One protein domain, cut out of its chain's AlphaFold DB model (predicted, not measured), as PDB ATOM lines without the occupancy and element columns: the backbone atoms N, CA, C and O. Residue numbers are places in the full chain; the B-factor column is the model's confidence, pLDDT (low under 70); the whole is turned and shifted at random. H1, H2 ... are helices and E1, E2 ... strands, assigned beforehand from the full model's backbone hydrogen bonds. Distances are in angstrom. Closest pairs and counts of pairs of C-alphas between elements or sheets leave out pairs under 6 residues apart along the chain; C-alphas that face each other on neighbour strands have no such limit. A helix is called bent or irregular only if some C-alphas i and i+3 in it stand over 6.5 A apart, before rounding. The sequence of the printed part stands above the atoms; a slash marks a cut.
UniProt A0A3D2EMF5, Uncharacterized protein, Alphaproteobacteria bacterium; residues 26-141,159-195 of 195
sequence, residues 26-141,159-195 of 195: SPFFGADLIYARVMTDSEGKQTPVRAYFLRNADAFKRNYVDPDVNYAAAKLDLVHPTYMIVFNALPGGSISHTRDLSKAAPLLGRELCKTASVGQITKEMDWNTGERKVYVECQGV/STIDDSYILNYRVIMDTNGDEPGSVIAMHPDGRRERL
ATOM      1  N   SER A  26     340.405  96.148 272.318       80.38
ATOM      2  CA  SER A  26     341.643  96.622 272.920       80.38
ATOM      3  C   SER A  26     342.820  96.381 271.968       80.38
ATOM      4  O   SER A  26     343.002  95.246 271.526       80.38
ATOM      5  N   PRO A  27     343.651  97.399 271.672       84.94
ATOM      6  CA  PRO A  27     344.896  97.202 270.935       84.94
ATOM      7  C   PRO A  27     346.015  96.625 271.823       84.94
ATOM      8  O   PRO A  27     347.121  96.389 271.338       84.94
ATOM      9  N   PHE A  28     345.750  96.420 273.118       86.31
ATOM     10  CA  PHE A  28     346.707  95.924 274.097       86.31
ATOM     11  C   PHE A  28     346.399  94.465 274.450       86.31
ATOM     12  O   PHE A  28     345.359  94.169 275.044       86.31
ATOM     13  N   PHE A  29     347.314  93.546 274.125       85.31
ATOM     14  CA  PHE A  29     347.231  92.157 274.584       85.31
ATOM     15  C   PHE A  29     347.123  92.077 276.108       85.31
ATOM     16  O   PHE A  29     347.903  92.684 276.839       85.31
ATOM     17  N   GLY A  30     346.157  91.289 276.579       85.75
ATOM     18  CA  GLY A  30     345.891  91.120 278.006       85.75
ATOM     19  C   GLY A  30     345.105  92.262 278.650       85.75
ATOM     20  O   GLY A  30     344.884  92.205 279.858       85.75
ATOM     21  N   ALA A  31     344.648  93.254 277.881       91.31
ATOM     22  CA  ALA A  31     343.764  94.299 278.374       91.31
ATOM     23  C   ALA A  31     342.427  94.310 277.626       91.31
ATOM     24  O   ALA A  31     342.403  94.113 276.415       91.31
ATOM     25  N   ASP A  32     341.340  94.611 278.330       91.12
ATOM     26  CA  ASP A  32     340.006  94.783 277.749       91.12
ATOM     27  C   ASP A  32     339.603  96.249 277.780       91.12
ATOM     28  O   ASP A  32     339.785  96.910 278.797       91.12
ATOM     29  N   LEU A  33     339.005  96.759 276.706       92.12
ATOM     30  CA  LEU A  33     338.476  98.119 276.681       92.12
ATOM     31  C   LEU A  33     337.205  98.220 277.544       92.12
ATOM     32  O   LEU A  33     336.249  97.475 277.343       92.12
ATOM     33  N   ILE A  34     337.195  99.163 278.485       92.06
ATOM     34  CA  ILE A  34     336.095  99.414 279.434       92.06
ATOM     35  C   ILE A  34     335.235 100.574 278.961       92.06
ATOM     36  O   ILE A  34     334.010 100.490 278.977       92.06
ATOM     37  N   TYR A  35     335.875 101.670 278.567       92.50
ATOM     38  CA  TYR A  35     335.183 102.825 278.022       92.50
ATOM     39  C   TYR A  35     336.039 103.528 276.979       92.50
ATOM     40  O   TYR A  35     337.273 103.527 277.039       92.50
ATOM     41  N   ALA A  36     335.354 104.208 276.068       93.88
ATOM     42  CA  ALA A  36     335.918 105.254 275.238       93.88
ATOM     43  C   ALA A  36     335.046 106.501 275.391       93.88
ATOM     44  O   ALA A  36     333.819 106.455 275.263       93.88
ATOM     45  N   ARG A  37     335.688 107.623 275.687       93.56
ATOM     46  CA  ARG A  37     335.044 108.904 275.971       93.56
ATOM     47  C   ARG A  37     335.784 110.009 275.230       93.56
ATOM     48  O   ARG A  37     336.952 109.867 274.873       93.56
ATOM     49  N   VAL A  38     335.104 111.121 275.007       94.81
ATOM     50  CA  VAL A  38     335.723 112.367 274.553       94.81
ATOM     51  C   VAL A  38     335.651 113.341 275.712       94.81
ATOM     52  O   VAL A  38     334.561 113.794 276.049       94.81
ATOM     53  N   MET A  39     336.787 113.613 276.348       94.50
ATOM     54  CA  MET A  39     336.879 114.500 277.508       94.50
ATOM     55  C   MET A  39     337.219 115.920 277.069       94.50
ATOM     56  O   MET A  39     337.961 116.107 276.106       94.50
ATOM     57  N   THR A  40     336.695 116.910 277.778       93.69
ATOM     58  CA  THR A  40     336.954 118.326 277.509       93.69
ATOM     59  C   THR A  40     337.895 118.885 278.568       93.69
ATOM     60  O   THR A  40     337.605 118.777 279.757       93.69
ATOM     61  N   ASP A  41     339.030 119.440 278.137       90.56
ATOM     62  CA  ASP A  41     339.999 120.077 279.036       90.56
ATOM     63  C   ASP A  41     339.561 121.490 279.466       90.56
ATOM     64  O   ASP A  41     338.553 122.021 278.988       90.56
ATOM     65  N   SER A  42     340.332 122.122 280.356       87.00
ATOM     66  CA  SER A  42     340.051 123.483 280.836       87.00
ATOM     67  C   SER A  42     340.043 124.565 279.743       87.00
ATOM     68  O   SER A  42     339.513 125.651 279.964       87.00
ATOM     69  N   GLU A  43     340.649 124.303 278.581       88.62
ATOM     70  CA  GLU A  43     340.679 125.205 277.420       88.62
ATOM     71  C   GLU A  43     339.552 124.896 276.413       88.62
ATOM     72  O   GLU A  43     339.455 125.542 275.367       88.62
ATOM     73  N   GLY A  44     338.691 123.915 276.703       89.12
ATOM     74  CA  GLY A  44     337.591 123.497 275.836       89.12
ATOM     75  C   GLY A  44     337.986 122.498 274.743       89.12
ATOM     76  O   GLY A  44     337.157 122.174 273.885       89.12
ATOM     77  N   LYS A  45     339.219 121.975 274.738       90.12
ATOM     78  CA  LYS A  45     339.665 121.007 273.726       90.12
ATOM     79  C   LYS A  45     339.120 119.619 274.031       90.12
ATOM     80  O   LYS A  45     339.220 119.107 275.143       90.12
ATOM     81  N   GLN A  46     338.573 118.990 272.997       91.88
ATOM     82  CA  GLN A  46     338.016 117.643 273.052       91.88
ATOM     83  C   GLN A  46     339.094 116.601 272.768       91.88
ATOM     84  O   GLN A  46     339.607 116.535 271.655       91.88
ATOM     85  N   THR A  47     339.391 115.760 273.752       90.50
ATOM     86  CA  THR A  47     340.445 114.747 273.700       90.50
ATOM     87  C   THR A  47     339.846 113.347 273.798       90.50
ATOM     88  O   THR A  47     339.100 113.073 274.743       90.50
ATOM     89  N   PRO A  48     340.163 112.431 272.866       92.44
ATOM     90  CA  PRO A  48     339.802 111.028 273.013       92.44
ATOM     91  C   PRO A  48     340.526 110.403 274.209       92.44
ATOM     92  O   PRO A  48     341.745 110.515 274.339       92.44
ATOM     93  N   VAL A  49     339.768 109.730 275.068       93.38
ATOM     94  CA  VAL A  49     340.288 109.021 276.236       93.38
ATOM     95  C   VAL A  49     339.698 107.621 276.274       93.38
ATOM     96  O   VAL A  49     338.488 107.437 276.128       93.38
ATOM     97  N   ARG A  50     340.553 106.621 276.472       94.06
ATOM     98  CA  ARG A  50     340.160 105.209 276.550       94.06
ATOM     99  C   ARG A  50     340.642 104.613 277.858       94.06
ATOM    100  O   ARG A  50     341.763 104.899 278.259       94.06
ATOM    101  N   ALA A  51     339.833 103.783 278.502       94.62
ATOM    102  CA  ALA A  51     340.274 103.017 279.663       94.62
ATOM    103  C   ALA A  51     340.178 101.525 279.422       94.62
ATOM    104  O   ALA A  51     339.227 101.047 278.806       94.62
ATOM    105  N   TYR A  52     341.152 100.805 279.960       93.62
ATOM    106  CA  TYR A  52     341.323  99.379 279.788       93.62
ATOM    107  C   TYR A  52     341.468  98.687 281.141       93.62
ATOM    108  O   TYR A  52     342.129  99.213 282.035       93.62
ATOM    109  N   PHE A  53     340.893  97.497 281.283       92.19
ATOM    110  CA  PHE A  53     341.136  96.602 282.409       92.19
ATOM    111  C   PHE A  53     342.290  95.675 282.047       92.19
ATOM    112  O   PHE A  53     342.185  94.947 281.060       92.19
ATOM    113  N   LEU A  54     343.369  95.659 282.829       91.00
ATOM    114  CA  LEU A  54     344.502  94.758 282.605       91.00
ATOM    115  C   LEU A  54     344.168  93.349 283.121       91.00
ATOM    116  O   LEU A  54     344.651  92.923 284.166       91.00
ATOM    117  N   ARG A  55     343.307  92.625 282.394       87.31
ATOM    118  CA  ARG A  55     342.824  91.287 282.778       87.31
ATOM    119  C   ARG A  55     343.952  90.260 282.896       87.31
ATOM    120  O   ARG A  55     343.906  89.406 283.775       87.31
ATOM    121  N   ASN A  56     344.929  90.302 281.990       86.94
ATOM    122  CA  ASN A  56     346.095  89.423 281.997       86.94
ATOM    123  C   ASN A  56     347.371  90.267 282.091       86.94
ATOM    124  O   ASN A  56     347.976  90.638 281.080       86.94
ATOM    125  N   ALA A  57     347.752  90.555 283.334       80.12
ATOM    126  CA  ALA A  57     348.931  91.320 283.715       80.12
ATOM    127  C   ALA A  57     350.224  90.797 283.071       80.12
ATOM    128  O   ALA A  57     351.005  91.587 282.546       80.12
ATOM    129  N   ASP A  58     350.427  89.478 283.045       82.56
ATOM    130  CA  ASP A  58     351.642  88.874 282.492       82.56
ATOM    131  C   ASP A  58     351.732  89.053 280.977       82.56
ATOM    132  O   ASP A  58     352.794  89.365 280.438       82.56
ATOM    133  N   ALA A  59     350.614  88.865 280.269       85.81
ATOM    134  CA  ALA A  59     350.562  89.106 278.832       85.81
ATOM    135  C   ALA A  59     350.808  90.584 278.510       85.81
ATOM    136  O   ALA A  59     351.558  90.875 277.579       85.81
ATOM    137  N   PHE A  60     350.243  91.503 279.294       87.62
ATOM    138  CA  PHE A  60     350.491  92.932 279.124       87.62
ATOM    139  C   PHE A  60     351.964  93.283 279.384       87.62
ATOM    140  O   PHE A  60     352.610  93.888 278.527       87.62
ATOM    141  N   LYS A  61     352.522  92.831 280.518       84.31
ATOM    142  CA  LYS A  61     353.922  93.058 280.908       84.31
ATOM    143  C   LYS A  61     354.890  92.602 279.818       84.31
ATOM    144  O   LYS A  61     355.697  93.399 279.356       84.31
ATOM    145  N   ARG A  62     354.750  91.367 279.330       84.69
ATOM    146  CA  ARG A  62     355.643  90.813 278.296       84.69
ATOM    147  C   ARG A  62     355.637  91.577 276.969       84.69
ATOM    148  O   ARG A  62     356.632  91.513 276.260       84.69
ATOM    149  N   ASN A  63     354.529  92.222 276.603       85.06
ATOM    150  CA  ASN A  63     354.379  92.842 275.282       85.06
ATOM    151  C   ASN A  63     354.552  94.368 275.290       85.06
ATOM    152  O   ASN A  63     354.853  94.935 274.244       85.06
ATOM    153  N   TYR A  64     354.328  95.036 276.428       82.62
ATOM    154  CA  TYR A  64     354.240  96.503 276.475       82.62
ATOM    155  C   TYR A  64     355.023  97.158 277.612       82.62
ATOM    156  O   TYR A  64     355.125  98.388 277.639       82.62
ATOM    157  N   VAL A  65     355.556  96.378 278.555       81.25
ATOM    158  CA  VAL A  65     356.323  96.918 279.678       81.25
ATOM    159  C   VAL A  65     357.799  96.683 279.430       81.25
ATOM    160  O   VAL A  65     358.312  95.580 279.597       81.25
ATOM    161  N   ASP A  66     358.468  97.762 279.056       76.94
ATOM    162  CA  ASP A  66     359.918  97.858 279.003       76.94
ATOM    163  C   ASP A  66     360.348  98.858 280.090       76.94
ATOM    164  O   ASP A  66     359.924 100.013 280.028       76.94
ATOM    165  N   PRO A  67     361.123  98.453 281.111       73.62
ATOM    166  CA  PRO A  67     361.564  99.352 282.179       73.62
ATOM    167  C   PRO A  67     362.353 100.575 281.694       73.62
ATOM    168  O   PRO A  67     362.293 101.616 282.354       73.62
ATOM    169  N   ASP A  68     363.047 100.466 280.558       70.62
ATOM    170  CA  ASP A  68     363.903 101.522 280.007       70.62
ATOM    171  C   ASP A  68     363.118 102.525 279.146       70.62
ATOM    172  O   ASP A  68     363.581 103.641 278.905       70.62
ATOM    173  N   VAL A  69     361.910 102.152 278.709       68.00
ATOM    174  CA  VAL A  69     361.056 102.972 277.832       68.00
ATOM    175  C   VAL A  69     359.780 103.426 278.547       68.00
ATOM    176  O   VAL A  69     359.435 104.604 278.507       68.00
ATOM    177  N   ASN A  70     359.123 102.518 279.274       66.25
ATOM    178  CA  ASN A  70     357.821 102.693 279.923       66.25
ATOM    179  C   ASN A  70     357.906 102.425 281.442       66.25
ATOM    180  O   ASN A  70     357.231 101.554 282.006       66.25
ATOM    181  N   TYR A  71     358.752 103.193 282.131       68.06
ATOM    182  CA  TYR A  71     359.091 103.012 283.551       68.06
ATOM    183  C   TYR A  71     357.884 103.024 284.513       68.06
ATOM    184  O   TYR A  71     357.904 102.378 285.560       68.06
ATOM    185  N   ALA A  72     356.807 103.741 284.180       70.94
ATOM    186  CA  ALA A  72     355.604 103.794 285.013       70.94
ATOM    187  C   ALA A  72     354.863 102.450 285.060       70.94
ATOM    188  O   ALA A  72     354.411 102.039 286.127       70.94
ATOM    189  N   ALA A  73     354.760 101.758 283.924       71.94
ATOM    190  CA  ALA A  73     354.135 100.443 283.853       71.94
ATOM    191  C   ALA A  73     354.977  99.366 284.560       71.94
ATOM    192  O   ALA A  73     354.431  98.414 285.117       71.94
ATOM    193  N   ALA A  74     356.303  99.547 284.596       70.25
ATOM    194  CA  ALA A  74     357.230  98.665 285.304       70.25
ATOM    195  C   ALA A  74     357.095  98.737 286.838       70.25
ATOM    196  O   ALA A  74     357.468  97.790 287.524       70.25
ATOM    197  N   LYS A  75     356.525  99.824 287.375       70.19
ATOM    198  CA  LYS A  75     356.244 100.003 288.812       70.19
ATOM    199  C   LYS A  75     354.934  99.387 289.290       70.19
ATOM    200  O   LYS A  75     354.557  99.597 290.437       70.19
ATOM    201  N   LEU A  76     354.188  98.739 288.400       69.94
ATOM    202  CA  LEU A  76     352.907  98.161 288.767       69.94
ATOM    203  C   LEU A  76     353.127  96.777 289.364       69.94
ATOM    204  O   LEU A  76     353.626  95.865 288.685       69.94
ATOM    205  N   ASP A  77     352.683  96.614 290.603       65.44
ATOM    206  CA  ASP A  77     352.683  95.318 291.271       65.44
ATOM    207  C   ASP A  77     351.727  94.363 290.538       65.44
ATOM    208  O   ASP A  77     352.063  93.197 290.321       65.44
ATOM    209  N   LEU A  78     350.610  94.883 290.002       70.25
ATOM    210  CA  LEU A  78     349.567  94.128 289.285       70.25
ATOM    211  C   LEU A  78     349.010  92.962 290.115       70.25
ATOM    212  O   LEU A  78     348.495  91.984 289.571       70.25
ATOM    213  N   VAL A  79     349.128  93.067 291.437       73.56
ATOM    214  CA  VAL A  79     348.583  92.102 292.398       73.56
ATOM    215  C   VAL A  79     347.092  92.367 292.592       73.56
ATOM    216  O   VAL A  79     346.326  91.463 292.934       73.56
ATOM    217  N   HIS A  80     346.658  93.599 292.338       81.75
ATOM    218  CA  HIS A  80     345.267  93.993 292.426       81.75
ATOM    219  C   HIS A  80     344.685  94.390 291.064       81.75
ATOM    220  O   HIS A  80     345.428  94.614 290.099       81.75
ATOM    221  N   PRO A  81     343.341  94.480 290.948       86.69
ATOM    222  CA  PRO A  81     342.706  94.963 289.731       86.69
ATOM    223  C   PRO A  81     343.323  96.289 289.289       86.69
ATOM    224  O   PRO A  81     343.268  97.286 290.013       86.69
ATOM    225  N   THR A  82     343.931  96.271 288.103       90.00
ATOM    226  CA  THR A  82     344.646  97.415 287.550       90.00
ATOM    227  C   THR A  82     344.000  97.863 286.251       90.00
ATOM    228  O   THR A  82     343.663  97.060 285.375       90.00
ATOM    229  N   TYR A  83     343.858  99.171 286.125       91.69
ATOM    230  CA  TYR A  83     343.271  99.850 284.991       91.69
ATOM    231  C   TYR A  83     344.302 100.748 284.324       91.69
ATOM    232  O   TYR A  83     345.115 101.372 284.997       91.69
ATOM    233  N   MET A  84     344.253 100.851 283.002       93.69
ATOM    234  CA  MET A  84     345.065 101.784 282.228       93.69
ATOM    235  C   MET A  84     344.149 102.770 281.514       93.69
ATOM    236  O   MET A  84     343.288 102.364 280.744       93.69
ATOM    237  N   ILE A  85     344.359 104.061 281.724       94.25
ATOM    238  CA  ILE A  85     343.664 105.157 281.055       94.25
ATOM    239  C   ILE A  85     344.646 105.807 280.085       94.25
ATOM    240  O   ILE A  85     345.720 106.249 280.485       94.25
ATOM    241  N   VAL A  86     344.275 105.879 278.817       93.62
ATOM    242  CA  VAL A  86     345.071 106.474 277.746       93.62
ATOM    243  C   VAL A  86     344.406 107.773 277.312       93.62
ATOM    244  O   VAL A  86     343.265 107.760 276.848       93.62
ATOM    245  N   PHE A  87     345.122 108.882 277.469       91.81
ATOM    246  CA  PHE A  87     344.762 110.201 276.959       91.81
ATOM    247  C   PHE A  87     345.489 110.407 275.634       91.81
ATOM    248  O   PHE A  87     346.703 110.633 275.618       91.81
ATOM    249  N   ASN A  88     344.756 110.314 274.527       89.56
ATOM    250  CA  ASN A  88     345.343 110.431 273.199       89.56
ATOM    251  C   ASN A  88     345.834 111.862 272.946       89.56
ATOM    252  O   ASN A  88     345.180 112.850 273.292       89.56
ATOM    253  N   ALA A  89     346.984 111.985 272.293       85.12
ATOM    254  CA  ALA A  89     347.437 113.278 271.814       85.12
ATOM    255  C   ALA A  89     346.499 113.820 270.726       85.12
ATOM    256  O   ALA A  89     345.943 113.072 269.918       85.12
ATOM    257  N   LEU A  90     346.343 115.140 270.701       84.06
ATOM    258  CA  LEU A  90     345.689 115.844 269.605       84.06
ATOM    259  C   LEU A  90     346.707 116.123 268.489       84.06
ATOM    260  O   LEU A  90     347.909 116.210 268.768       84.06
ATOM    261  N   PRO A  91     346.257 116.289 267.230       79.50
ATOM    262  CA  PRO A  91     347.139 116.663 266.129       79.50
ATOM    263  C   PRO A  91     348.001 117.884 266.478       79.50
ATOM    264  O   PRO A  91     347.511 118.853 267.058       79.50
ATOM    265  N   GLY A  92     349.286 117.833 266.122       72.94
ATOM    266  CA  GLY A  92     350.258 118.884 266.446       72.94
ATOM    267  C   GLY A  92     351.053 118.665 267.739       72.94
ATOM    268  O   GLY A  92     351.796 119.559 268.129       72.94
ATOM    269  N   GLY A  93     350.923 117.505 268.397       62.09
ATOM    270  CA  GLY A  93     351.811 117.093 269.497       62.09
ATOM    271  C   GLY A  93     351.676 117.930 270.772       62.09
ATOM    272  O   GLY A  93     352.599 117.988 271.579       62.09
ATOM    273  N   SER A  94     350.544 118.616 270.959       70.75
ATOM    274  CA  SER A  94     350.307 119.384 272.182       70.75
ATOM    275  C   SER A  94     350.243 118.445 273.390       70.75
ATOM    276  O   SER A  94     349.591 117.411 273.345       70.75
ATOM    277  N   ILE A  95     350.933 118.796 274.474       80.94
ATOM    278  CA  ILE A  95     350.965 118.007 275.717       80.94
ATOM    279  C   ILE A  95     350.082 118.649 276.802       80.94
ATOM    280  O   ILE A  95     349.741 118.014 277.803       80.94
ATOM    281  N   SER A  96     349.708 119.923 276.636       84.00
ATOM    282  CA  SER A  96     348.994 120.679 277.671       84.00
ATOM    283  C   SER A  96     347.626 120.076 277.981       84.00
ATOM    284  O   SER A  96     347.288 119.950 279.157       84.00
ATOM    285  N   HIS A  97     346.897 119.610 276.966       84.94
ATOM    286  CA  HIS A  97     345.568 119.021 277.136       84.94
ATOM    287  C   HIS A  97     345.622 117.659 277.837       84.94
ATOM    288  O   HIS A  97     344.882 117.428 278.791       84.94
ATOM    289  N   THR A  98     346.545 116.762 277.451       85.25
ATOM    290  CA  THR A  98     346.693 115.469 278.146       85.25
ATOM    291  C   THR A  98     347.195 115.673 279.572       85.25
ATOM    292  O   THR A  98     346.876 114.884 280.461       85.25
ATOM    293  N   ARG A  99     347.975 116.736 279.824       85.88
ATOM    294  CA  ARG A  99     348.421 117.107 281.174       85.88
ATOM    295  C   ARG A  99     347.257 117.592 282.019       85.88
ATOM    296  O   ARG A  99     347.130 117.119 283.148       85.88
ATOM    297  N   ASP A 100     346.435 118.485 281.486       86.69
ATOM    298  CA  ASP A 100     345.255 118.995 282.175       86.69
ATOM    299  C   ASP A 100     344.272 117.870 282.509       86.69
ATOM    300  O   ASP A 100     343.981 117.638 283.680       86.69
ATOM    301  N   LEU A 101     343.883 117.071 281.517       88.31
ATOM    302  CA  LEU A 101     342.946 115.963 281.709       88.31
ATOM    303  C   LEU A 101     343.468 114.892 282.668       88.31
ATOM    304  O   LEU A 101     342.695 114.279 283.401       88.31
ATOM    305  N   SER A 102     344.786 114.687 282.743       84.19
ATOM    306  CA  SER A 102     345.359 113.744 283.708       84.19
ATOM    307  C   SER A 102     345.210 114.176 285.169       84.19
ATOM    308  O   SER A 102     345.473 113.367 286.067       84.19
ATOM    309  N   LYS A 103     344.799 115.422 285.444       85.56
ATOM    310  CA  LYS A 103     344.389 115.856 286.789       85.56
ATOM    311  C   LYS A 103     343.124 115.130 287.245       85.56
ATOM    312  O   LYS A 103     342.999 114.859 288.431       85.56
ATOM    313  N   ALA A 104     342.268 114.701 286.313       86.25
ATOM    314  CA  ALA A 104     341.079 113.900 286.593       86.25
ATOM    315  C   ALA A 104     341.391 112.444 286.989       86.25
ATOM    316  O   ALA A 104     340.483 111.694 287.330       86.25
ATOM    317  N   ALA A 105     342.659 112.016 286.938       88.25
ATOM    318  CA  ALA A 105     343.055 110.638 287.231       88.25
ATOM    319  C   ALA A 105     342.533 110.086 288.574       88.25
ATOM    320  O   ALA A 105     342.064 108.951 288.567       88.25
ATOM    321  N   PRO A 106     342.556 110.824 289.703       84.69
ATOM    322  CA  PRO A 106     342.032 110.303 290.966       84.69
ATOM    323  C   PRO A 106     340.509 110.106 290.928       84.69
ATOM    324  O   PRO A 106     339.999 109.110 291.436       84.69
ATOM    325  N   LEU A 107     339.791 111.007 290.251       86.94
ATOM    326  CA  LEU A 107     338.343 110.927 290.059       86.94
ATOM    327  C   LEU A 107     337.956 109.730 289.170       86.94
ATOM    328  O   LEU A 107     337.105 108.926 289.544       86.94
ATOM    329  N   LEU A 108     338.647 109.561 288.039       89.50
ATOM    330  CA  LEU A 108     338.486 108.403 287.153       89.50
ATOM    331  C   LEU A 108     338.892 107.095 287.844       89.50
ATOM    332  O   LEU A 108     338.256 106.065 287.652       89.50
ATOM    333  N   GLY A 109     339.933 107.128 288.674       88.56
ATOM    334  CA  GLY A 109     340.356 105.974 289.455       88.56
ATOM    335  C   GLY A 109     339.290 105.538 290.456       88.56
ATOM    336  O   GLY A 109     338.986 104.352 290.541       88.56
ATOM    337  N   ARG A 110     338.654 106.490 291.148       84.50
ATOM    338  CA  ARG A 110     337.518 106.213 292.039       84.50
ATOM    339  C   ARG A 110     336.336 105.608 291.286       84.50
ATOM    340  O   ARG A 110     335.730 104.658 291.771       84.50
ATOM    341  N   GLU A 111     336.023 106.125 290.100       87.25
ATOM    342  CA  GLU A 111     334.991 105.542 289.240       87.25
ATOM    343  C   GLU A 111     335.317 104.085 288.867       87.25
ATOM    344  O   GLU A 111     334.459 103.207 288.983       87.25
ATOM    345  N   LEU A 112     336.556 103.817 288.448       89.12
ATOM    346  CA  LEU A 112     336.998 102.492 288.006       89.12
ATOM    347  C   LEU A 112     337.074 101.479 289.155       89.12
ATOM    348  O   LEU A 112     336.636 100.341 288.989       89.12
ATOM    349  N   CYS A 113     337.569 101.892 290.323       84.12
ATOM    350  CA  CYS A 113     337.665 101.034 291.505       84.12
ATOM    351  C   CYS A 113     336.314 100.787 292.193       84.12
ATOM    352  O   CYS A 113     336.201  99.862 292.999       84.12
ATOM    353  N   LYS A 114     335.267 101.549 291.843       82.62
ATOM    354  CA  LYS A 114     333.894 101.406 292.351       82.62
ATOM    355  C   LYS A 114     333.845 101.413 293.884       82.62
ATOM    356  O   LYS A 114     333.909 102.467 294.503       82.62
ATOM    357  N   THR A 115     333.684 100.236 294.491       72.94
ATOM    358  CA  THR A 115     333.587 100.042 295.943       72.94
ATOM    359  C   THR A 115     334.944  99.847 296.617       72.94
ATOM    360  O   THR A 115     335.021  99.916 297.839       72.94
ATOM    361  N   ALA A 116     335.998  99.558 295.852       73.56
ATOM    362  CA  ALA A 116     337.358  99.468 296.361       73.56
ATOM    363  C   ALA A 116     338.009 100.858 296.414       73.56
ATOM    364  O   ALA A 116     337.747 101.718 295.570       73.56
ATOM    365  N   SER A 117     338.894 101.067 297.387       79.56
ATOM    366  CA  SER A 117     339.744 102.258 297.432       79.56
ATOM    367  C   SER A 117     340.775 102.227 296.305       79.56
ATOM    368  O   SER A 117     341.219 101.159 295.881       79.56
ATOM    369  N   VAL A 118     341.208 103.399 295.845       80.62
ATOM    370  CA  VAL A 118     342.379 103.509 294.967       80.62
ATOM    371  C   VAL A 118     343.632 103.236 295.800       80.62
ATOM    372  O   VAL A 118     343.843 103.898 296.813       80.62
ATOM    373  N   GLY A 119     344.450 102.266 295.392       76.06
ATOM    374  CA  GLY A 119     345.714 101.940 296.058       76.06
ATOM    375  C   GLY A 119     346.868 102.779 295.528       76.06
ATOM    376  O   GLY A 119     347.552 103.456 296.293       76.06
ATOM    377  N   GLN A 120     347.051 102.775 294.207       81.25
ATOM    378  CA  GLN A 120     348.138 103.490 293.545       81.25
ATOM    379  C   GLN A 120     347.683 104.079 292.212       81.25
ATOM    380  O   GLN A 120     346.897 103.481 291.479       81.25
ATOM    381  N   ILE A 121     348.221 105.257 291.876       83.00
ATOM    382  CA  ILE A 121     348.122 105.830 290.534       83.00
ATOM    383  C   ILE A 121     349.523 106.172 290.039       83.00
ATOM    384  O   ILE A 121     350.219 106.989 290.644       83.00
ATOM    385  N   THR A 122     349.901 105.616 288.892       85.94
ATOM    386  CA  THR A 122     351.168 105.916 288.217       85.94
ATOM    387  C   THR A 122     350.879 106.557 286.867       85.94
ATOM    388  O   THR A 122     350.009 106.101 286.133       85.94
ATOM    389  N   LYS A 123     351.593 107.629 286.516       84.94
ATOM    390  CA  LYS A 123     351.398 108.350 285.248       84.94
ATOM    391  C   LYS A 123     352.651 108.251 284.391       84.94
ATOM    392  O   LYS A 123     353.760 108.383 284.897       84.94
ATOM    393  N   GLU A 124     352.446 108.092 283.097       85.69
ATOM    394  CA  GLU A 124     353.478 107.996 282.076       85.69
ATOM    395  C   GLU A 124     353.136 108.933 280.930       85.69
ATOM    396  O   GLU A 124     351.972 109.046 280.549       85.69
ATOM    397  N   MET A 125     354.135 109.600 280.371       84.12
ATOM    398  CA  MET A 125     353.943 110.468 279.222       84.12
ATOM    399  C   MET A 125     354.957 110.112 278.154       84.12
ATOM    400  O   MET A 125     356.160 110.154 278.410       84.12
ATOM    401  N   ASP A 126     354.455 109.809 276.968       83.50
ATOM    402  CA  ASP A 126     355.281 109.665 275.785       83.50
ATOM    403  C   ASP A 126     355.558 111.063 275.226       83.50
ATOM    404  O   ASP A 126     354.665 111.758 274.740       83.50
ATOM    405  N   TRP A 127     356.811 111.498 275.329       78.62
ATOM    406  CA  TRP A 127     357.244 112.818 274.874       78.62
ATOM    407  C   TRP A 127     357.258 112.964 273.351       78.62
ATOM    408  O   TRP A 127     357.198 114.090 272.862       78.62
ATOM    409  N   ASN A 128     357.322 111.859 272.607       79.69
ATOM    410  CA  ASN A 128     357.346 111.886 271.147       79.69
ATOM    411  C   ASN A 128     355.939 112.062 270.577       79.69
ATOM    412  O   ASN A 128     355.751 112.773 269.590       79.69
ATOM    413  N   THR A 129     354.948 111.412 271.190       81.81
ATOM    414  CA  THR A 129     353.561 111.448 270.708       81.81
ATOM    415  C   THR A 129     352.698 112.460 271.454       81.81
ATOM    416  O   THR A 129     351.730 112.956 270.887       81.81
ATOM    417  N   GLY A 130     353.038 112.791 272.702       81.81
ATOM    418  CA  GLY A 130     352.209 113.577 273.619       81.81
ATOM    419  C   GLY A 130     351.091 112.770 274.288       81.81
ATOM    420  O   GLY A 130     350.287 113.336 275.041       81.81
ATOM    421  N   GLU A 131     351.027 111.459 274.021       86.75
ATOM    422  CA  GLU A 131     350.113 110.535 274.686       86.75
ATOM    423  C   GLU A 131     350.469 110.432 276.170       86.75
ATOM    424  O   GLU A 131     351.639 110.393 276.563       86.75
ATOM    425  N   ARG A 132     349.441 110.373 277.017       89.25
ATOM    426  CA  ARG A 132     349.624 110.119 278.443       89.25
ATOM    427  C   ARG A 132     348.888 108.853 278.841       89.25
ATOM    428  O   ARG A 132     347.689 108.739 278.603       89.25
ATOM    429  N   LYS A 133     349.590 107.939 279.501       90.94
ATOM    430  CA  LYS A 133     349.010 106.742 280.111       90.94
ATOM    431  C   LYS A 133     348.957 106.933 281.616       90.94
ATOM    432  O   LYS A 133     349.879 107.466 282.230       90.94
ATOM    433  N   VAL A 134     347.859 106.528 282.222       90.50
ATOM    434  CA  VAL A 134     347.664 106.565 283.664       90.50
ATOM    435  C   VAL A 134     347.217 105.190 284.102       90.50
ATOM    436  O   VAL A 134     346.189 104.700 283.657       90.50
ATOM    437  N   TYR A 135     347.987 104.581 284.982       89.38
ATOM    438  CA  TYR A 135     347.694 103.289 285.562       89.38
ATOM    439  C   TYR A 135     347.089 103.500 286.943       89.38
ATOM    440  O   TYR A 135     347.624 104.281 287.729       89.38
ATOM    441  N   VAL A 136     345.976 102.833 287.219       89.06
ATOM    442  CA  VAL A 136     345.250 102.887 288.487       89.06
ATOM    443  C   VAL A 136     345.146 101.469 289.022       89.06
ATOM    444  O   VAL A 136     344.486 100.635 288.410       89.06
ATOM    445  N   GLU A 137     345.770 101.202 290.160       87.44
ATOM    446  CA  GLU A 137     345.649  99.935 290.878       87.44
ATOM    447  C   GLU A 137     344.713 100.127 292.075       87.44
ATOM    448  O   GLU A 137     344.923 101.008 292.917       87.44
ATOM    449  N   CYS A 138     343.641  99.340 292.130       85.31
ATOM    450  CA  CYS A 138     342.676  99.375 293.229       85.31
ATOM    451  C   CYS A 138     343.180  98.541 294.406       85.31
ATOM    452  O   CYS A 138     343.906  97.581 294.209       85.31
ATOM    453  N   GLN A 139     342.778  98.843 295.635       79.62
ATOM    454  CA  GLN A 139     343.071  97.963 296.769       79.62
ATOM    455  C   GLN A 139     342.186  96.711 296.722       79.62
ATOM    456  O   GLN A 139     341.009  96.772 296.358       79.62
ATOM    457  N   GLY A 140     342.731  95.560 297.120       63.44
ATOM    458  CA  GLY A 140     341.923  94.363 297.346       63.44
ATOM    459  C   GLY A 140     340.901  94.582 298.471       63.44
ATOM    460  O   GLY A 140     341.219  95.164 299.503       63.44
ATOM    461  N   VAL A 141     339.678  94.070 298.306       52.50
ATOM    462  CA  VAL A 141     338.563  94.231 299.272       52.50
ATOM    463  C   VAL A 141     338.888  93.640 300.663       52.50
ATOM    464  O   VAL A 141     338.251  93.984 301.653       52.50
ATOM    465  N   SER A 159     346.158 110.998 295.417       53.31
ATOM    466  CA  SER A 159     344.735 110.830 295.760       53.31
ATOM    467  C   SER A 159     343.923 112.114 295.940       53.31
ATOM    468  O   SER A 159     342.697 112.021 295.985       53.31
ATOM    469  N   THR A 160     344.534 113.301 296.023       63.72
ATOM    470  CA  THR A 160     343.749 114.528 296.214       63.72
ATOM    471  C   THR A 160     343.071 114.911 294.904       63.72
ATOM    472  O   THR A 160     343.722 115.338 293.949       63.72
ATOM    473  N   ILE A 161     341.757 114.703 294.851       70.88
ATOM    474  CA  ILE A 161     340.905 115.257 293.805       70.88
ATOM    475  C   ILE A 161     340.901 116.777 293.999       70.88
ATOM    476  O   ILE A 161     340.789 117.255 295.121       70.88
ATOM    477  N   ASP A 162     341.075 117.533 292.920       78.69
ATOM    478  CA  ASP A 162     340.910 118.986 292.957       78.69
ATOM    479  C   ASP A 162     339.425 119.308 293.183       78.69
ATOM    480  O   ASP A 162     338.586 118.983 292.342       78.69
ATOM    481  N   ASP A 163     339.115 119.943 294.315       81.00
ATOM    482  CA  ASP A 163     337.751 120.258 294.768       81.00
ATOM    483  C   ASP A 163     336.983 121.202 293.827       81.00
ATOM    484  O   ASP A 163     335.772 121.376 293.967       81.00
ATOM    485  N   SER A 164     337.666 121.819 292.862       83.81
ATOM    486  CA  SER A 164     337.056 122.678 291.845       83.81
ATOM    487  C   SER A 164     336.960 122.019 290.466       83.81
ATOM    488  O   SER A 164     336.312 122.556 289.565       83.81
ATOM    489  N   TYR A 165     337.581 120.851 290.280       83.38
ATOM    490  CA  TYR A 165     337.707 120.236 288.966       83.38
ATOM    491  C   TYR A 165     336.456 119.447 288.578       83.38
ATOM    492  O   TYR A 165     336.157 118.393 289.135       83.38
ATOM    493  N   ILE A 166     335.750 119.928 287.555       89.75
ATOM    494  CA  ILE A 166     334.616 119.222 286.955       89.75
ATOM    495  C   ILE A 166     335.085 118.574 285.656       89.75
ATOM    496  O   ILE A 166     335.411 119.259 284.684       89.75
ATOM    497  N   LEU A 167     335.090 117.241 285.628       92.31
ATOM    498  CA  LEU A 167     335.402 116.498 284.416       92.31
ATOM    499  C   LEU A 167     334.172 116.460 283.510       92.31
ATOM    500  O   LEU A 167     333.164 115.847 283.855       92.31
ATOM    501  N   ASN A 168     334.286 117.039 282.320       95.12
ATOM    502  CA  ASN A 168     333.248 116.972 281.300       95.12
ATOM    503  C   ASN A 168     333.630 115.955 280.229       95.12
ATOM    504  O   ASN A 168     334.756 115.972 279.721       95.12
ATOM    505  N   TYR A 169     332.700 115.077 279.861       93.88
ATOM    506  CA  TYR A 169     332.927 114.132 278.775       93.88
ATOM    507  C   TYR A 169     331.665 113.754 278.014       93.88
ATOM    508  O   TYR A 169     330.564 113.715 278.554       93.88
ATOM    509  N   ARG A 170     331.859 113.401 276.744       94.94
ATOM    510  CA  ARG A 170     330.871 112.715 275.915       94.94
ATOM    511  C   ARG A 170     331.188 111.228 275.850       94.94
ATOM    512  O   ARG A 170     332.328 110.844 275.574       94.94
ATOM    513  N   VAL A 171     330.181 110.394 276.062       92.31
ATOM    514  CA  VAL A 171     330.294 108.934 275.993       92.31
ATOM    515  C   VAL A 171     330.349 108.484 274.534       92.31
ATOM    516  O   VAL A 171     329.507 108.883 273.730       92.31
ATOM    517  N   ILE A 172     331.330 107.651 274.183       92.31
ATOM    518  CA  ILE A 172     331.349 106.921 272.903       92.31
ATOM    519  C   ILE A 172     330.932 105.473 273.150       92.31
ATOM    520  O   ILE A 172     330.035 104.965 272.485       92.31
ATOM    521  N   MET A 173     331.556 104.837 274.140       90.19
ATOM    522  CA  MET A 173     331.149 103.549 274.690       90.19
ATOM    523  C   MET A 173     331.461 103.523 276.180       90.19
ATOM    524  O   MET A 173     332.486 104.065 276.607       90.19
ATOM    525  N   ASP A 174     330.620 102.850 276.950       85.25
ATOM    526  CA  ASP A 174     330.856 102.644 278.366       85.25
ATOM    527  C   ASP A 174     330.294 101.302 278.818       85.25
ATOM    528  O   ASP A 174     329.131 100.985 278.575       85.25
ATOM    529  N   THR A 175     331.113 100.511 279.499       80.19
ATOM    530  CA  THR A 175     330.660  99.264 280.126       80.19
ATOM    531  C   THR A 175     329.973  99.506 281.472       80.19
ATOM    532  O   THR A 175     329.351  98.586 282.001       80.19
ATOM    533  N   ASN A 176     330.020 100.730 282.014       70.50
ATOM    534  CA  ASN A 176     329.305 101.115 283.233       70.50
ATOM    535  C   ASN A 176     327.843 101.541 282.988       70.50
ATOM    536  O   ASN A 176     327.153 101.884 283.945       70.50
ATOM    537  N   GLY A 177     327.356 101.463 281.742       77.00
ATOM    538  CA  GLY A 177     325.931 101.576 281.414       77.00
ATOM    539  C   GLY A 177     325.470 102.938 280.896       77.00
ATOM    540  O   GLY A 177     324.278 103.110 280.658       77.00
ATOM    541  N   ASP A 178     326.375 103.894 280.690       86.44
ATOM    542  CA  ASP A 178     326.001 105.171 280.084       86.44
ATOM    543  C   ASP A 178     325.729 105.034 278.587       86.44
ATOM    544  O   ASP A 178     326.474 104.388 277.847       86.44
ATOM    545  N   GLU A 179     324.667 105.692 278.128       88.50
ATOM    546  CA  GLU A 179     324.264 105.627 276.727       88.50
ATOM    547  C   GLU A 179     325.275 106.370 275.833       88.50
ATOM    548  O   GLU A 179     325.656 107.509 276.149       88.50
ATOM    549  N   PRO A 180     325.676 105.787 274.688       91.00
ATOM    550  CA  PRO A 180     326.483 106.478 273.689       91.00
ATOM    551  C   PRO A 180     325.888 107.835 273.302       91.00
ATOM    552  O   PRO A 180     324.689 107.967 273.074       91.00
ATOM    553  N   GLY A 181     326.738 108.855 273.216       89.38
ATOM    554  CA  GLY A 181     326.347 110.230 272.904       89.38
ATOM    555  C   GLY A 181     325.980 111.088 274.117       89.38
ATOM    556  O   GLY A 181     325.965 112.310 273.981       89.38
ATOM    557  N   SER A 182     325.763 110.493 275.296       92.69
ATOM    558  CA  SER A 182     325.498 111.246 276.531       92.69
ATOM    559  C   SER A 182     326.636 112.198 276.863       92.69
ATOM    560  O   SER A 182     327.806 111.815 276.776       92.69
ATOM    561  N   VAL A 183     326.294 113.405 277.304       95.38
ATOM    562  CA  VAL A 183     327.247 114.355 277.876       95.38
ATOM    563  C   VAL A 183     327.100 114.320 279.391       95.38
ATOM    564  O   VAL A 183     325.991 114.424 279.912       95.38
ATOM    565  N   ILE A 184     328.214 114.119 280.087       94.06
ATOM    566  CA  ILE A 184     328.265 113.946 281.534       94.06
ATOM    567  C   ILE A 184     329.257 114.944 282.126       94.06
ATOM    568  O   ILE A 184     330.398 115.044 281.662       94.06
ATOM    569  N   ALA A 185     328.833 115.625 283.186       94.56
ATOM    570  CA  ALA A 185     329.703 116.311 284.129       94.56
ATOM    571  C   ALA A 185     329.915 115.414 285.354       94.56
ATOM    572  O   ALA A 185     328.957 114.945 285.972       94.56
ATOM    573  N   MET A 186     331.172 115.162 285.708       91.88
ATOM    574  CA  MET A 186     331.543 114.460 286.931       91.88
ATOM    575  C   MET A 186     332.224 115.430 287.888       91.88
ATOM    576  O   MET A 186     333.250 116.032 287.566       91.88
ATOM    577  N   HIS A 187     331.628 115.571 289.063       90.62
ATOM    578  CA  HIS A 187     332.091 116.456 290.119       90.62
ATOM    579  C   HIS A 187     333.170 115.784 290.986       90.62
ATOM    580  O   HIS A 187     333.257 114.553 291.013       90.62
ATOM    581  N   PRO A 188     333.960 116.568 291.740       84.38
ATOM    582  CA  PRO A 188     335.006 116.056 292.633       84.38
ATOM    583  C   PRO A 188     334.525 115.021 293.658       84.38
ATOM    584  O   PRO A 188     335.230 114.070 293.994       84.38
ATOM    585  N   ASP A 189     333.284 115.163 294.120       83.50
ATOM    586  CA  ASP A 189     332.621 114.241 295.045       83.50
ATOM    587  C   ASP A 189     332.176 112.922 294.382       83.50
ATOM    588  O   ASP A 189     331.686 112.023 295.072       83.50
ATOM    589  N   GLY A 190     332.405 112.759 293.077       83.00
ATOM    590  CA  GLY A 190     332.007 111.606 292.273       83.00
ATOM    591  C   GLY A 190     330.568 111.675 291.763       83.00
ATOM    592  O   GLY A 190     330.139 110.756 291.062       83.00
ATOM    593  N   ARG A 191     329.810 112.733 292.086       89.19
ATOM    594  CA  ARG A 191     328.458 112.936 291.556       89.19
ATOM    595  C   ARG A 191     328.526 113.129 290.047       89.19
ATOM    596  O   ARG A 191     329.407 113.812 289.528       89.19
ATOM    597  N   ARG A 192     327.565 112.530 289.347       90.31
ATOM    598  CA  ARG A 192     327.458 112.557 287.888       90.31
ATOM    599  C   ARG A 192     326.163 113.256 287.498       90.31
ATOM    600  O   ARG A 192     325.110 112.930 288.041       90.31
ATOM    601  N   GLU A 193     326.251 114.199 286.574       92.94
ATOM    602  CA  GLU A 193     325.125 114.977 286.062       92.94
ATOM    603  C   GLU A 193     325.098 114.893 284.536       92.94
ATOM    604  O   GLU A 193     326.134 115.015 283.884       92.94
ATOM    605  N   ARG A 194     323.916 114.637 283.970       90.19
ATOM    606  CA  ARG A 194     323.714 114.599 282.519       90.19
ATOM    607  C   ARG A 194     323.405 116.014 282.038       90.19
ATOM    608  O   ARG A 194     322.494 116.632 282.585       90.19
ATOM    609  N   LEU A 195     324.171 116.497 281.059       87.25
ATOM    610  CA  LEU A 195     324.062 117.849 280.494       87.25
ATOM    611  C   LEU A 195     323.156 117.896 279.259       87.25
ATOM    612  O   LEU A 195     323.106 116.880 278.524       87.25
TER     613      LEU A 195
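What this domain is: This is residues 26 to 141 and 159 to 195 of the 195 residues of an uncharacterized protein of Alphaproteobacteria bacterium (UniProt A0A3D2EMF5). One strongly twisted sheet of eight strands curls like part of a barrel round the bent helix H3, whose two arms lie in its hollow. Short H2 packs on E4 and E5 at one end of the sheet, with H1 near it; the small strands E7 and E8 make the other end. The 153 printed residues hold three named helices and eight named strands, along the chain E1 E2 H1 H2 E3 H3 E4 E5 E6 E7 E8. The sheet's order is E4 E5 E3 E2 E1 E6 E7 E8, antiparallel throughout, and the class is mixed. The whole is compact and rounded, with a radius of gyration of the C-alphas of 14.7 A and spans of 41 by 41 by 28 A.

Where its parts are: E1, residues 32 to 40, begins at C-alpha 32 (340.006, 94.783, 277.749) and is 23.7 A long. E2, residues 46 to 53, measures 23.2 A. H1 is residues 57 to 64, H2 residues 71 to 74 and E3 residues 82 to 87. H3, residues 96 to 113, was assigned as one helix by its hydrogen bonds but is bent: C-alphas 103 and 106 are 7.3 A apart. Its arms are H3a, residues 96 to 103, and H3b, residues 106 to 113, from C-alpha 106 at (342.032, 110.303, 290.966). E4, residues 118 to 125, measures 20.7 A, and E5, residues 132 to 138, 19.6 A. E6, residues 167 to 174, bends by 81 degrees at residue 171. E7 is residues 183 to 186; E8, residues 192 to 194, ends at C-alpha 194 (323.714, 114.599, 282.519).

How they stand to each other: E4 and E8 are the edge strands. N 122 and O 135 join the hairpin E4 and E5 within hydrogen-bond range, at 2.9 A; for E5 and E3, N 85 and O 134 are 2.7 A apart. Between E3 and E2, N 52 and O 84 are 2.8 A apart, in the hairpin E1 and E2 N 37 and O 49 are 2.8 A apart, and between E1 and E6 N 38 and O 170 are 2.8 A apart. E6, E7 and E8 form a meander, each strand the antiparallel neighbour of the one before; N 169 and O 184 are 2.9 A apart, as are N 185 and O 193. H3a and H3b, at a steep tilt of 57 degrees, are on one face of the sheet, in two layers. The closest C-alphas of H3a and E3 are those of Phe 87 and Thr 98, 5.7 A; of H3b and E5, those of Cys 113 and Cys 138, 5.6 A. E3, H3 and E4 form a split strand-helix-strand unit, two strands that run the same way with E5 between them, its crossover right-handed. H2 is on the sheet at a height of 8.1 A, only just over E4, on which 3 of its 4 C-alphas fall; the closest are those of Ala 72 and Glu 124, 5.6 A. H1 is not on the sheet, and is close to but not clearly touching H2, with Lys 61 and Ala 74 the closest C-alphas at 7.9 A. Every O i to N i+4 pair is within hydrogen-bond range in H1 and H3b, 3 of 4 in H3a, and H2 is too short for one.

The domain as a whole: The two C-alphas farthest apart, those of Asp 68 and Leu 195, are 43.1 A apart. Residues 142 to 158 are not printed, and C-alphas 141 and 159 are 18.1 A apart across this cut, in the link from E5 to E6. Of the links that are printed whole, none is long. The mean pLDDT of the printed part is 84.4; under 70 are residues 69 to 71, 76 to 77, 93, 140 to 141 and 159 to 160.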